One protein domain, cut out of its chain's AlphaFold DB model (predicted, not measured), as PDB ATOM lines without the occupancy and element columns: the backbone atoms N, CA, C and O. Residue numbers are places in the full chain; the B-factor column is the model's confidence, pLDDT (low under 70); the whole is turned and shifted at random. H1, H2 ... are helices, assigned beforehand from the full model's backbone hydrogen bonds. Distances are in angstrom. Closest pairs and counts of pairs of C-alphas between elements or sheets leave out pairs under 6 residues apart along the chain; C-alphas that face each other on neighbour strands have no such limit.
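AT A GLANCE: This is residues 16 to 55 of the 65 residues of the protein "Stress-induced protein" of Microvirga sp. KLBC 81 (UniProt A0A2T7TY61). H3 and H1 form the two splayed legs of an open arch, with the short helix H2 and the link before it at the top and an empty space between the legs. The 40 printed residues have three named helices, in the order H1, H2, H3, and no named strand: all helix. The whole is loose, with a radius of gyration of the C-alphas of 11.8 A, and flat, spanning 29 by 28 by 13 A.

HOW THE PARTS SIT: H3, residues 42 to 55, touches H2, residues 37 to 40, only at the corner by their tight link, with residues 44 to 45 of H3 alone; the closest C-alphas, those of Phe 38 and Ala 45, are 4.9 A apart. H1, residues 17 to 29, is apart from H2 and H3. Each O i to N i+4 pair in H1 and H3 is within hydrogen-bond range; H2 is too short for one.

IN THESE COORDINATES: H3 is 20.1 A long and ends at C-alpha 55 (172.527, 128.890, 239.081). H1 is 17.9 A long and begins at C-alpha 17 (172.510, 154.713, 239.034). H2 is 5.4 A long.

THE WHOLE: The two farthest C-alphas, of Ser 16 and Glu 34, are 30.6 A apart. The printed part has no cut and no long link. The model's pLDDT is under 70 at residues 27 to 35 and 37 to 40.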
ATOM      1  N   SER A  16     167.682 154.219 238.733       88.44
ATOM      2  CA  SER A  16     168.742 155.220 238.601       88.44
ATOM      3  C   SER A  16     170.065 154.694 239.164       88.44
ATOM      4  O   SER A  16     170.097 153.840 240.054       88.44
ATOM      5  N   GLU A  17     171.183 155.168 238.614       82.69
ATOM      6  CA  GLU A  17     172.510 154.713 239.034       82.69
ATOM      7  C   GLU A  17     172.769 154.958 240.523       82.69
ATOM      8  O   GLU A  17     173.275 154.074 241.212       82.69
ATOM      9  N   GLU A  18     172.336 156.105 241.035       86.56
ATOM     10  CA  GLU A  18     172.427 156.440 242.454       86.56
ATOM     11  C   GLU A  18     171.663 155.436 243.325       86.56
ATOM     12  O   GLU A  18     172.228 154.857 244.253       86.56
ATOM     13  N   ARG A  19     170.415 155.114 242.959       85.12
ATOM     14  CA  ARG A  19     169.595 154.138 243.688       85.12
ATOM     15  C   ARG A  19     170.180 152.726 243.611       85.12
ATOM     16  O   ARG A  19     170.166 152.004 244.604       85.12
ATOM     17  N   ARG A  20     170.749 152.330 242.465       86.50
ATOM     18  CA  ARG A  20     171.475 151.052 242.328       86.50
ATOM     19  C   ARG A  20     172.685 150.991 243.259       86.50
ATOM     20  O   ARG A  20     172.860 149.985 243.947       86.50
ATOM     21  N   ARG A  21     173.497 152.052 243.293       84.31
ATOM     22  CA  ARG A  21     174.673 152.152 244.170       84.31
ATOM     23  C   ARG A  21     174.272 152.129 245.638       84.31
ATOM     24  O   ARG A  21     174.911 151.432 246.418       84.31
ATOM     25  N   GLU A  22     173.199 152.820 246.010       85.06
ATOM     26  CA  GLU A  22     172.710 152.826 247.385       85.06
ATOM     27  C   GLU A  22     172.256 151.430 247.831       85.06
ATOM     28  O   GLU A  22     172.672 150.969 248.892       85.06
ATOM     29  N   ILE A  23     171.466 150.722 247.017       80.94
ATOM     30  CA  ILE A  23     170.996 149.374 247.364       80.94
ATOM     31  C   ILE A  23     172.166 148.380 247.407       80.94
ATOM     32  O   ILE A  23     172.256 147.588 248.343       80.94
ATOM     33  N   ALA A  24     173.103 148.448 246.454       78.94
ATOM     34  CA  ALA A  24     174.315 147.625 246.479       78.94
ATOM     35  C   ALA A  24     175.179 147.915 247.722       78.94
ATOM     36  O   ALA A  24     175.654 146.993 248.387       78.94
ATOM     37  N   SER A  25     175.323 149.195 248.087       79.50
ATOM     38  CA  SER A  25     176.039 149.625 249.290       79.50
ATOM     39  C   SER A  25     175.344 149.134 250.560       79.50
ATOM     40  O   SER A  25     176.008 148.606 251.446       79.50
ATOM     41  N   LYS A  26     174.011 149.243 250.645       79.06
ATOM     42  CA  LYS A  26     173.204 148.733 251.765       79.06
ATOM     43  C   LYS A  26     173.314 147.213 251.897       79.06
ATOM     44  O   LYS A  26     173.523 146.731 253.005       79.06
ATOM     45  N   GLY A  27     173.279 146.474 250.787       69.75
ATOM     46  CA  GLY A  27     173.482 145.022 250.777       69.75
ATOM     47  C   GLY A  27     174.840 144.609 251.358       69.75
ATOM     48  O   GLY A  27     174.899 143.730 252.213       69.75
ATOM     49  N   GLY A  28     175.924 145.298 250.979       63.47
ATOM     50  CA  GLY A  28     177.262 145.060 251.542       63.47
ATOM     51  C   GLY A  28     177.440 145.555 252.986       63.47
ATOM     52  O   GLY A  28     178.203 144.976 253.763       63.47
ATOM     53  N   LYS A  29     176.716 146.611 253.374       65.06
ATOM     54  CA  LYS A  29     176.737 147.182 254.730       65.06
ATOM     55  C   LYS A  29     175.915 146.382 255.736       65.06
ATOM     56  O   LYS A  29     176.231 146.449 256.918       65.06
ATOM     57  N   SER A  30     174.917 145.617 255.283       65.88
ATOM     58  CA  SER A  30     174.025 144.824 256.141       65.88
ATOM     59  C   SER A  30     174.750 143.731 256.934       65.88
ATOM     60  O   SER A  30     174.200 143.205 257.898       65.88
ATOM     61  N   VAL A  31     175.982 143.397 256.547       60.56
ATOM     62  CA  VAL A  31     176.865 142.525 257.317       60.56
ATOM     63  C   VAL A  31     177.880 143.409 258.061       60.56
ATOM     64  O   VAL A  31     178.577 144.194 257.405       60.56
ATOM     65  N   PRO A  32     177.981 143.321 259.404       65.06
ATOM     66  CA  PRO A  32     179.015 144.012 260.181       65.06
ATOM     67  C   PRO A  32     180.406 143.683 259.643       65.06
ATOM     68  O   PRO A  32     180.633 142.543 259.252       65.06
ATOM     69  N   ALA A  33     181.338 144.642 259.638       63.84
ATOM     70  CA  ALA A  33     182.675 144.462 259.054       63.84
ATOM     71  C   ALA A  33     183.386 143.188 259.555       63.84
ATOM     72  O   ALA A  33     183.955 142.440 258.762       63.84
ATOM     73  N   GLU A  34     183.238 142.895 260.845       66.31
ATOM     74  CA  GLU A  34     183.771 141.711 261.531       66.31
ATOM     75  C   GLU A  34     183.202 140.384 261.005       66.31
ATOM     76  O   GLU A  34     183.891 139.371 261.001       66.31
ATOM     77  N   LYS A  35     181.959 140.384 260.510       67.25
ATOM     78  CA  LYS A  35     181.270 139.208 259.953       67.25
ATOM     79  C   LYS A  35     181.229 139.210 258.425       67.25
ATOM     80  O   LYS A  35     180.585 138.344 257.829       67.25
ATOM     81  N   ARG A  36     181.898 140.158 257.755       73.38
ATOM     82  CA  ARG A  36     182.015 140.185 256.286       73.38
ATOM     83  C   ARG A  36     183.028 139.141 255.812       73.38
ATOM     84  O   ARG A  36     184.061 139.492 255.248       73.38
ATOM     85  N   TYR A  37     182.708 137.858 255.976       64.44
ATOM     86  CA  TYR A  37     183.531 136.743 255.487       64.44
ATOM     87  C   TYR A  37     183.873 136.884 253.992       64.44
ATOM     88  O   TYR A  37     185.003 136.638 253.581       64.44
ATOM     89  N   PHE A  38     182.933 137.399 253.195       60.72
ATOM     90  CA  PHE A  38     183.139 137.683 251.772       60.72
ATOM     91  C   PHE A  38     184.025 138.911 251.483       60.72
ATOM     92  O   PHE A  38     184.583 139.002 250.398       60.72
ATOM     93  N   ALA A  39     184.170 139.865 252.412       63.16
ATOM     94  CA  ALA A  39     185.065 141.017 252.223       63.16
ATOM     95  C   ALA A  39     186.495 140.737 252.707       63.16
ATOM     96  O   ALA A  39     187.433 141.335 252.193       63.16
ATOM     97  N   GLN A  40     186.659 139.835 253.679       68.69
ATOM     98  CA  GLN A  40     187.975 139.446 254.194       68.69
ATOM     99  C   GLN A  40     188.716 138.511 253.238       68.69
ATOM    100  O   GLN A  40     189.938 138.570 253.143       68.69
ATOM    101  N   ASN A  41     187.988 137.656 252.515       77.88
ATOM    102  CA  ASN A  41     188.587 136.712 251.585       77.88
ATOM    103  C   ASN A  41     187.937 136.822 250.203       77.88
ATOM    104  O   ASN A  41     186.870 136.264 249.931       77.88
ATOM    105  N   THR A  42     188.625 137.547 249.319       78.88
ATOM    106  CA  THR A  42     188.214 137.788 247.932       78.88
ATOM    107  C   THR A  42     187.935 136.489 247.175       78.88
ATOM    108  O   THR A  42     187.011 136.453 246.366       78.88
ATOM    109  N   ALA A  43     188.654 135.400 247.472       81.38
ATOM    110  CA  ALA A  43     188.469 134.121 246.789       81.38
ATOM    111  C   ALA A  43     187.073 133.520 247.041       81.38
ATOM    112  O   ALA A  43     186.409 133.100 246.092       81.38
ATOM    113  N   PHE A  44     186.577 133.558 248.284       76.88
ATOM    114  CA  PHE A  44     185.229 133.075 248.613       76.88
ATOM    115  C   PHE A  44     184.130 133.932 247.971       76.88
ATOM    116  O   PHE A  44     183.110 133.398 247.533       76.88
ATOM    117  N   ALA A  45     184.327 135.251 247.874       80.44
ATOM    118  CA  ALA A  45     183.388 136.133 247.180       80.44
ATOM    119  C   ALA A  45     183.319 135.829 245.680       80.44
ATOM    120  O   ALA A  45     182.226 135.731 245.114       80.44
ATOM    121  N   SER A  46     184.476 135.632 245.044       81.88
ATOM    122  CA  SER A  46     184.553 135.225 243.642       81.88
ATOM    123  C   SER A  46     183.880 133.872 243.410       81.88
ATOM    124  O   SER A  46     183.120 133.725 242.454       81.88
ATOM    125  N   GLU A  47     184.096 132.899 244.295       83.25
ATOM    126  CA  GLU A  47     183.480 131.577 244.186       83.25
ATOM    127  C   GLU A  47     181.956 131.628 244.363       83.25
ATOM    128  O   GLU A  47     181.217 131.074 243.542       83.25
ATOM    129  N   ALA A  48     181.471 132.345 245.379       84.44
ATOM    130  CA  ALA A  48     180.044 132.532 245.622       84.44
ATOM    131  C   ALA A  48     179.356 133.257 244.453       84.44
ATOM    132  O   ALA A  48     178.299 132.819 243.993       84.44
ATOM    133  N   GLY A  49     179.980 134.312 243.914       83.56
ATOM    134  CA  GLY A  49     179.497 135.021 242.728       83.56
ATOM    135  C   GLY A  49     179.449 134.120 241.493       83.56
ATOM    136  O   GLY A  49     178.432 134.069 240.798       83.56
ATOM    137  N   ARG A  50     180.506 133.330 241.259       87.25
ATOM    138  CA  ARG A  50     180.558 132.343 240.171       87.25
ATOM    139  C   ARG A  50     179.452 131.296 240.311       87.25
ATOM    140  O   ARG A  50     178.826 130.939 239.316       87.25
ATOM    141  N   LYS A  51     179.202 130.787 241.520       88.38
ATOM    142  CA  LYS A  51     178.144 129.798 241.787       88.38
ATOM    143  C   LYS A  51     176.745 130.390 241.596       88.38
ATOM    144  O   LYS A  51     175.907 129.771 240.950       88.38
ATOM    145  N   GLY A  52     176.506 131.608 242.084       84.38
ATOM    146  CA  GLY A  52     175.244 132.324 241.869       84.38
ATOM    147  C   GLY A  52     174.968 132.600 240.387       84.38
ATOM    148  O   GLY A  52     173.845 132.417 239.920       84.38
ATOM    149  N   GLY A  53     176.005 132.960 239.626       82.88
ATOM    150  CA  GLY A  53     175.919 133.144 238.178       82.88
ATOM    151  C   GLY A  53     175.625 131.850 237.412       82.88
ATOM    152  O   GLY A  53     174.862 131.885 236.455       82.88
ATOM    153  N   GLN A  54     176.170 130.712 237.854       82.38
ATOM    154  CA  GLN A  54     175.882 129.394 237.268       82.38
ATOM    155  C   GLN A  54     174.446 128.926 237.535       82.38
ATOM    156  O   GLN A  54     173.829 128.328 236.661       82.38
ATOM    157  N   ASN A  55     173.911 129.218 238.724       77.56
ATOM    158  CA  ASN A  55     172.527 128.890 239.081       77.56
ATOM    159  C   ASN A  55     171.504 129.863 238.485       77.56
ATOM    160  O   ASN A  55     170.305 129.589 238.500       77.56
TER     161      ASN A  55